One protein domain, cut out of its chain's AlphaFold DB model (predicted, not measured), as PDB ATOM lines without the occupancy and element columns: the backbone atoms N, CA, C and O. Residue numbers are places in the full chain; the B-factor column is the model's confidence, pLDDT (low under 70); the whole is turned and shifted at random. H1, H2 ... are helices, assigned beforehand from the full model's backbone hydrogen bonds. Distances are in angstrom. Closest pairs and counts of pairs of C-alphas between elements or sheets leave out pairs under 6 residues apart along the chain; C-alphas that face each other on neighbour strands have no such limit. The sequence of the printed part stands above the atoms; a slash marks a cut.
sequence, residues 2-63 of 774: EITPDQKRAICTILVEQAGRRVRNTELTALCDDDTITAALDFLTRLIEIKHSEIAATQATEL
ATOM      1  N   GLU A   2      23.364 -11.492  33.820       74.75
ATOM      2  CA  GLU A   2      23.119 -12.935  33.656       74.75
ATOM      3  C   GLU A   2      23.407 -13.363  32.212       74.75
ATOM      4  O   GLU A   2      22.933 -12.736  31.267       74.75
ATOM      5  N   ILE A   3      24.181 -14.435  32.027       84.38
ATOM      6  CA  ILE A   3      24.499 -14.960  30.693       84.38
ATOM      7  C   ILE A   3      23.356 -15.876  30.240       84.38
ATOM      8  O   ILE A   3      23.058 -16.879  30.895       84.38
ATOM      9  N   THR A   4      22.732 -15.567  29.103       88.75
ATOM     10  CA  THR A   4      21.618 -16.369  28.571       88.75
ATOM     11  C   THR A   4      22.071 -17.781  28.156       88.75
ATOM     12  O   THR A   4      23.231 -17.973  27.775       88.75
ATOM     13  N   PRO A   5      21.184 -18.798  28.167       80.50
ATOM     14  CA  PRO A   5      21.545 -20.170  27.786       80.50
ATOM     15  C   PRO A   5      22.140 -20.314  26.376       80.50
ATOM     16  O   PRO A   5      22.989 -21.180  26.154       80.50
ATOM     17  N   ASP A   6      21.739 -19.463  25.429       78.31
ATOM     18  CA  ASP A   6      22.278 -19.490  24.066       78.31
ATOM     19  C   ASP A   6      23.648 -18.798  23.963       78.31
ATOM     20  O   ASP A   6      24.532 -19.320  23.282       78.31
ATOM     21  N   GLN A   7      23.895 -17.716  24.718       83.19
ATOM     22  CA  GLN A   7      25.248 -17.159  24.886       83.19
ATOM     23  C   GLN A   7      26.192 -18.181  25.538       83.19
ATOM     24  O   GLN A   7      27.299 -18.388  25.044       83.19
ATOM     25  N   LYS A   8      25.740 -18.889  26.585       84.19
ATOM     26  CA  LYS A   8      26.493 -19.992  27.212       84.19
ATOM     27  C   LYS A   8      26.875 -21.059  26.180       84.19
ATOM     28  O   LYS A   8      28.048 -21.410  26.064       84.19
ATOM     29  N   ARG A   9      25.921 -21.514  25.356       81.12
ATOM     30  CA  ARG A   9      26.181 -22.476  24.268       81.12
ATOM     31  C   ARG A   9      27.174 -21.940  23.228       81.12
ATOM     32  O   ARG A   9      28.033 -22.701  22.777       81.12
ATOM     33  N   ALA A  10      27.078 -20.665  22.848       84.31
ATOM     34  CA  ALA A  10      28.003 -20.042  21.901       84.31
ATOM     35  C   ALA A  10      29.439 -20.004  22.453       84.31
ATOM     36  O   ALA A  10      30.361 -20.464  21.779       84.31
ATOM     37  N   ILE A  11      29.615 -19.569  23.706       85.06
ATOM     38  CA  ILE A  11      30.909 -19.550  24.408       85.06
ATOM     39  C   ILE A  11      31.510 -20.962  24.473       85.06
ATOM     40  O   ILE A  11      32.648 -21.159  24.049       85.06
ATOM     41  N   CYS A  12      30.737 -21.970  24.902       83.56
ATOM     42  CA  CYS A  12      31.190 -23.365  24.909       83.56
ATOM     43  C   CYS A  12      31.638 -23.853  23.523       83.56
ATOM     44  O   CYS A  12      32.625 -24.576  23.415       83.56
ATOM     45  N   THR A  13      30.922 -23.470  22.460       84.19
ATOM     46  CA  THR A  13      31.248 -23.884  21.084       84.19
ATOM     47  C   THR A  13      32.588 -23.299  20.638       84.19
ATOM     48  O   THR A  13      33.431 -24.037  20.132       84.19
ATOM     49  N   ILE A  14      32.822 -22.010  20.905       85.12
ATOM     50  CA  ILE A  14      34.085 -21.326  20.589       85.12
ATOM     51  C   ILE A  14      35.251 -21.949  21.372       85.12
ATOM     52  O   ILE A  14      36.280 -22.268  20.782       85.12
ATOM     53  N   LEU A  15      35.093 -22.187  22.680       81.88
ATOM     54  CA  LEU A  15      36.130 -22.819  23.510       81.88
ATOM     55  C   LEU A  15      36.483 -24.236  23.024       81.88
ATOM     56  O   LEU A  15      37.655 -24.611  22.998       81.88
ATOM     57  N   VAL A  16      35.486 -25.012  22.595       83.88
ATOM     58  CA  VAL A  16      35.665 -26.357  22.024       83.88
ATOM     59  C   VAL A  16      36.390 -26.327  20.674       83.88
ATOM     60  O   VAL A  16      37.262 -27.167  20.435       83.88
ATOM     61  N   GLU A  17      36.069 -25.357  19.815       83.56
ATOM     62  CA  GLU A  17      36.727 -25.160  18.520       83.56
ATOM     63  C   GLU A  17      38.198 -24.751  18.692       83.56
ATOM     64  O   GLU A  17      39.079 -25.382  18.106       83.56
ATOM     65  N   GLN A  18      38.485 -23.785  19.575       78.00
ATOM     66  CA  GLN A  18      39.856 -23.375  19.920       78.00
ATOM     67  C   GLN A  18      40.665 -24.513  20.569       78.00
ATOM     68  O   GLN A  18      41.866 -24.631  20.342       78.00
ATOM     69  N   ALA A  19      40.015 -25.404  21.326       76.00
ATOM     70  CA  ALA A  19      40.642 -26.606  21.882       76.00
ATOM     71  C   ALA A  19      40.883 -27.731  20.848       76.00
ATOM     72  O   ALA A  19      41.387 -28.797  21.215       76.00
ATOM     73  N   GLY A  20      40.499 -27.542  19.577       81.56
ATOM     74  CA  GLY A  20      40.720 -28.496  18.484       81.56
ATOM     75  C   GLY A  20      39.951 -29.820  18.610       81.56
ATOM     76  O   GLY A  20      40.261 -30.785  17.908       81.56
ATOM     77  N   ARG A  21      38.961 -29.912  19.510       75.00
ATOM     78  CA  ARG A  21      38.239 -31.161  19.808       75.00
ATOM     79  C   ARG A  21      36.851 -31.163  19.183       75.00
ATOM     80  O   ARG A  21      36.035 -30.293  19.451       75.00
ATOM     81  N   ARG A  22      36.515 -32.220  18.437       66.31
ATOM     82  CA  ARG A  22      35.122 -32.493  18.041       66.31
ATOM     83  C   ARG A  22      34.346 -33.077  19.225       66.31
ATOM     84  O   ARG A  22      34.307 -34.293  19.396       66.31
ATOM     85  N   VAL A  23      33.758 -32.205  20.038       74.44
ATOM     86  CA  VAL A  23      32.854 -32.566  21.142       74.44
ATOM     87  C   VAL A  23      31.431 -32.752  20.598       74.44
ATOM     88  O   VAL A  23      30.992 -32.011  19.720       74.44
ATOM     89  N   ARG A  24      30.697 -33.759  21.081       76.50
ATOM     90  CA  ARG A  24      29.307 -34.031  20.668       76.50
ATOM     91  C   ARG A  24      28.337 -33.127  21.435       76.50
ATOM     92  O   ARG A  24      28.575 -32.822  22.596       76.50
ATOM     93  N   ASN A  25      27.183 -32.776  20.858       70.88
ATOM     94  CA  ASN A  25      26.186 -31.903  21.519       70.88
ATOM     95  C   ASN A  25      25.751 -32.383  22.926       70.88
ATOM     96  O   ASN A  25      25.440 -31.570  23.798       70.88
ATOM     97  N   THR A  26      25.760 -33.697  23.173       73.19
ATOM     98  CA  THR A  26      25.479 -34.294  24.493       73.19
ATOM     99  C   THR A  26      26.581 -34.040  25.522       73.19
ATOM    100  O   THR A  26      26.296 -33.953  26.708       73.19
ATOM    101  N   GLU A  27      27.829 -33.933  25.072       71.25
ATOM    102  CA  GLU A  27      29.000 -33.615  25.897       71.25
ATOM    103  C   GLU A  27      29.119 -32.098  26.088       71.25
ATOM    104  O   GLU A  27      29.435 -31.654  27.183       71.25
ATOM    105  N   LEU A  28      28.763 -31.298  25.072       73.88
ATOM    106  CA  LEU A  28      28.713 -29.834  25.161       73.88
ATOM    107  C   LEU A  28      27.818 -29.375  26.326       73.88
ATOM    108  O   LEU A  28      28.220 -28.548  27.132       73.88
ATOM    109  N   THR A  29      26.640 -29.990  26.474       72.12
ATOM    110  CA  THR A  29      25.703 -29.718  27.586       72.12
ATOM    111  C   THR A  29      26.290 -30.037  28.974       72.12
ATOM    112  O   THR A  29      25.790 -29.528  29.969       72.12
ATOM    113  N   ALA A  30      27.345 -30.855  29.054       70.62
ATOM    114  CA  ALA A  30      28.053 -31.194  30.292       70.62
ATOM    115  C   ALA A  30      29.364 -30.401  30.500       70.62
ATOM    116  O   ALA A  30      29.997 -30.574  31.534       70.62
ATOM    117  N   LEU A  31      29.764 -29.564  29.530       70.69
ATOM    118  CA  LEU A  31      30.849 -28.572  29.638       70.69
ATOM    119  C   LEU A  31      30.330 -27.129  29.809       70.69
ATOM    120  O   LEU A  31      31.127 -26.205  29.945       70.69
ATOM    121  N   CYS A  32      29.012 -26.928  29.748       82.62
ATOM    122  CA  CYS A  32      28.360 -25.629  29.918       82.62
ATOM    123  C   CYS A  32      27.741 -25.463  31.315       82.62
ATOM    124  O   CYS A  32      26.639 -24.929  31.439       82.62
ATOM    125  N   ASP A  33      28.408 -25.954  32.359       88.25
ATOM    126  CA  ASP A  33      28.104 -25.553  33.728       88.25
ATOM    127  C   ASP A  33      28.536 -24.098  33.973       88.25
ATOM    128  O   ASP A  33      29.544 -23.617  33.448       88.25
ATOM    129  N   ASP A  34      27.739 -23.383  34.765       85.31
ATOM    130  CA  ASP A  34      27.908 -21.946  34.991       85.31
ATOM    131  C   ASP A  34      29.249 -21.610  35.665       85.31
ATOM    132  O   ASP A  34      29.840 -20.570  35.363       85.31
ATOM    133  N   ASP A  35      29.767 -22.513  36.504       86.44
ATOM    134  CA  ASP A  35      31.068 -22.380  37.165       86.44
ATOM    135  C   ASP A  35      32.220 -22.438  36.145       86.44
ATOM    136  O   ASP A  35      33.068 -21.542  36.119       86.44
ATOM    137  N   THR A  36      32.233 -23.431  35.244       84.12
ATOM    138  CA  THR A  36      33.244 -23.550  34.175       84.12
ATOM    139  C   THR A  36      33.181 -22.384  33.188       84.12
ATOM    140  O   THR A  36      34.229 -21.871  32.787       84.12
ATOM    141  N   ILE A  37      31.984 -21.907  32.825       84.94
ATOM    142  CA  ILE A  37      31.837 -20.726  31.957       84.94
ATOM    143  C   ILE A  37      32.370 -19.468  32.657       84.94
ATOM    144  O   ILE A  37      33.104 -18.692  32.045       84.94
ATOM    145  N   THR A  38      32.068 -19.285  33.945       87.12
ATOM    146  CA  THR A  38      32.563 -18.145  34.735       87.12
ATOM    147  C   THR A  38      34.087 -18.183  34.875       87.12
ATOM    148  O   THR A  38      34.749 -17.170  34.656       87.12
ATOM    149  N   ALA A  39      34.667 -19.356  35.148       85.19
ATOM    150  CA  ALA A  39      36.115 -19.543  35.224       85.19
ATOM    151  C   ALA A  39      36.822 -19.303  33.875       85.19
ATOM    152  O   ALA A  39      37.906 -18.720  33.840       85.19
ATOM    153  N   ALA A  40      36.208 -19.705  32.757       83.62
ATOM    154  CA  ALA A  40      36.732 -19.428  31.422       83.62
ATOM    155  C   ALA A  40      36.714 -17.926  31.087       83.62
ATOM    156  O   ALA A  40      37.654 -17.428  30.469       83.62
ATOM    157  N   LEU A  41      35.682 -17.194  31.521       85.06
ATOM    158  CA  LEU A  41      35.586 -15.744  31.327       85.06
ATOM    159  C   LEU A  41      36.584 -14.972  32.204       85.06
ATOM    160  O   LEU A  41      37.268 -14.100  31.683       85.06
ATOM    161  N   ASP A  42      36.757 -15.334  33.479       88.69
ATOM    162  CA  ASP A  42      37.812 -14.776  34.347       88.69
ATOM    163  C   ASP A  42      39.218 -15.010  33.759       88.69
ATOM    164  O   ASP A  42      40.039 -14.092  33.694       88.69
ATOM    165  N   PHE A  43      39.486 -16.211  33.237       88.75
ATOM    166  CA  PHE A  43      40.748 -16.518  32.557       88.75
ATOM    167  C   PHE A  43      40.965 -15.680  31.284       88.75
ATOM    168  O   PHE A  43      42.067 -15.166  31.073       88.75
ATOM    169  N   LEU A  44      39.930 -15.500  30.455       84.25
ATOM    170  CA  LEU A  44      39.991 -14.649  29.260       84.25
ATOM    171  C   LEU A  44      40.200 -13.169  29.616       84.25
ATOM    172  O   LEU A  44      41.030 -12.515  28.985       84.25
ATOM    173  N   THR A  45      39.526 -12.656  30.649       89.94
ATOM    174  CA  THR A  45      39.709 -11.280  31.138       89.94
ATOM    175  C   THR A  45      41.154 -11.044  31.574       89.94
ATOM    176  O   THR A  45      41.793 -10.112  31.088       89.94
ATOM    177  N   ARG A  46      41.733 -11.940  32.384       90.19
ATOM    178  CA  ARG A  46      43.143 -11.840  32.805       90.19
ATOM    179  C   ARG A  46      44.123 -11.943  31.634       90.19
ATOM    180  O   ARG A  46      45.158 -11.286  31.644       90.19
ATOM    181  N   LEU A  47      43.813 -12.737  30.605       87.25
ATOM    182  CA  LEU A  47      44.613 -12.793  29.374       87.25
ATOM    183  C   LEU A  47      44.621 -11.450  28.627       87.25
ATOM    184  O   LEU A  47      45.674 -11.032  28.141       87.25
ATOM    185  N   ILE A  48      43.472 -10.770  28.565       87.38
ATOM    186  CA  ILE A  48      43.338  -9.435  27.966       87.38
ATOM    187  C   ILE A  48      44.114  -8.400  28.794       87.38
ATOM    188  O   ILE A  48      44.890  -7.637  28.223       87.38
ATOM    189  N   GLU A  49      43.992  -8.416  30.126       90.88
ATOM    190  CA  GLU A  49      44.756  -7.538  31.029       90.88
ATOM    191  C   GLU A  49      46.274  -7.722  30.875       90.88
ATOM    192  O   GLU A  49      47.008  -6.743  30.718       90.88
ATOM    193  N   ILE A  50      46.751  -8.974  30.849       91.38
ATOM    194  CA  ILE A  50      48.165  -9.300  30.625       91.38
ATOM    195  C   ILE A  50      48.624  -8.742  29.273       91.38
ATOM    196  O   ILE A  50      49.639  -8.044  29.225       91.38
ATOM    197  N   LYS A  51      47.869  -8.969  28.189       89.56
ATOM    198  CA  LYS A  51      48.235  -8.463  26.856       89.56
ATOM    199  C   LYS A  51      48.189  -6.938  26.764       89.56
ATOM    200  O   LYS A  51      49.072  -6.352  26.145       89.56
ATOM    201  N   HIS A  52      47.242  -6.282  27.428       89.44
ATOM    202  CA  HIS A  52      47.210  -4.824  27.523       89.44
ATOM    203  C   HIS A  52      48.426  -4.279  28.294       89.44
ATOM    204  O   HIS A  52      49.048  -3.311  27.861       89.44
ATOM    205  N   SER A  53      48.835  -4.943  29.384       88.25
ATOM    206  CA  SER A  53      50.038  -4.573  30.147       88.25
ATOM    207  C   SER A  53      51.339  -4.764  29.351       88.25
ATOM    208  O   SER A  53      52.242  -3.934  29.441       88.25
ATOM    209  N   GLU A  54      51.415  -5.803  28.512       93.44
ATOM    210  CA  GLU A  54      52.540  -6.072  27.609       93.44
ATOM    211  C   GLU A  54      52.664  -4.982  26.531       93.44
ATOM    212  O   GLU A  54      53.754  -4.455  26.314       93.44
ATOM    213  N   ILE A  55      51.543  -4.577  25.921       90.19
ATOM    214  CA  ILE A  55      51.490  -3.485  24.933       90.19
ATOM    215  C   ILE A  55      51.850  -2.135  25.575       90.19
ATOM    216  O   ILE A  55      52.612  -1.358  25.001       90.19
ATOM    217  N   ALA A  56      51.361  -1.855  26.786       91.94
ATOM    218  CA  ALA A  56      51.736  -0.647  27.518       91.94
ATOM    219  C   ALA A  56      53.242  -0.620  27.856       91.94
ATOM    220  O   ALA A  56      53.883   0.429  27.767       91.94
ATOM    221  N   ALA A  57      53.832  -1.772  28.196       92.19
ATOM    222  CA  ALA A  57      55.259  -1.894  28.477       92.19
ATOM    223  C   ALA A  57      56.137  -1.712  27.223       92.19
ATOM    224  O   ALA A  57      57.180  -1.054  27.304       92.19
ATOM    225  N   THR A  58      55.732  -2.233  26.055       90.25
ATOM    226  CA  THR A  58      56.472  -2.001  24.801       90.25
ATOM    227  C   THR A  58      56.385  -0.540  24.368       90.25
ATOM    228  O   THR A  58      57.425   0.062  24.115       90.25
ATOM    229  N   GLN A  59      55.199   0.078  24.407       90.44
ATOM    230  CA  GLN A  59      55.027   1.507  24.106       90.44
ATOM    231  C   GLN A  59      55.852   2.408  25.039       90.44
ATOM    232  O   GLN A  59      56.515   3.337  24.578       90.44
ATOM    233  N   ALA A  60      55.877   2.118  26.346       91.06
ATOM    234  CA  ALA A  60      56.717   2.847  27.298       91.06
ATOM    235  C   ALA A  60      58.221   2.686  27.001       91.06
ATOM    236  O   ALA A  60      58.991   3.630  27.188       91.06
ATOM    237  N   THR A  61      58.638   1.517  26.503       94.88
ATOM    238  CA  THR A  61      60.030   1.241  26.115       94.88
ATOM    239  C   THR A  61      60.419   1.989  24.837       94.88
ATOM    240  O   THR A  61      61.454   2.654  24.818       94.88
ATOM    241  N   GLU A  62      59.577   1.963  23.799       92.00
ATOM    242  CA  GLU A  62      59.790   2.722  22.557       92.00
ATOM    243  C   GLU A  62      59.831   4.238  22.814       92.00
ATOM    244  O   GLU A  62      60.690   4.944  22.283       92.00
ATOM    245  N   LEU A  63      58.952   4.745  23.685       91.00
ATOM    246  CA  LEU A  63      58.922   6.152  24.082       91.00
ATOM    247  C   LEU A  63      60.189   6.551  24.857       91.00
ATOM    248  O   LEU A  63      60.751   7.620  24.602       91.00
TER     249      LEU A  63
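Overview. This is residues 2 to 63 of the 774 residues of an uncharacterized protein of Morganella sp. (in: Bacteria) (UniProt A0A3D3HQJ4). A small body holds H1, the four-residue H2 and residues 34 to 41 of H3; from it the long helix H3 sticks out as an arm, residues 42 to 63. The 62 printed residues, with helices H1, H2, H3 in chain order and no named strand, are all helix in class. The whole is only just loose, close to extended: radius of gyration of the C-alphas 15.8 A, spans 52 by 28 by 15 A.

Arrangement. Start at H1, residues 5 to 18: its residues 9 to 13 alone only just touch H2, residues 25 to 28, with 3 pairs of C-alphas within 8 A, the closest Cys 12 and Leu 28 at 6.9 A. H1, with residues 8 to 12 alone, only just touches H3, residues 34 to 63, at residue 37 alone, with 3 such pairs, the closest Lys 8 and Ile 37 at 7.2 A. These two run the same way at a steep tilt of 58 degrees. H2 and H3 are apart. In H1 and H3 every O i to N i+4 pair is within hydrogen-bond range; H2 is too short for one.

Along the chain. Find C-alpha 5 at (21.545, -20.170, 27.786); H1 runs 20.2 A to C-alpha 18. H2 spans 4.9 A. H3 runs 43.2 A to C-alpha 63 at (58.922, 6.152, 24.082).

Size, cuts and confidence. The C-alphas farthest apart, Thr 26 and Leu 63, are 52.5 A apart. The printed part has no cut, H1 to H2 is a short link and H2 to H3 a tight one. Residue 22 alone has pLDDT under 70.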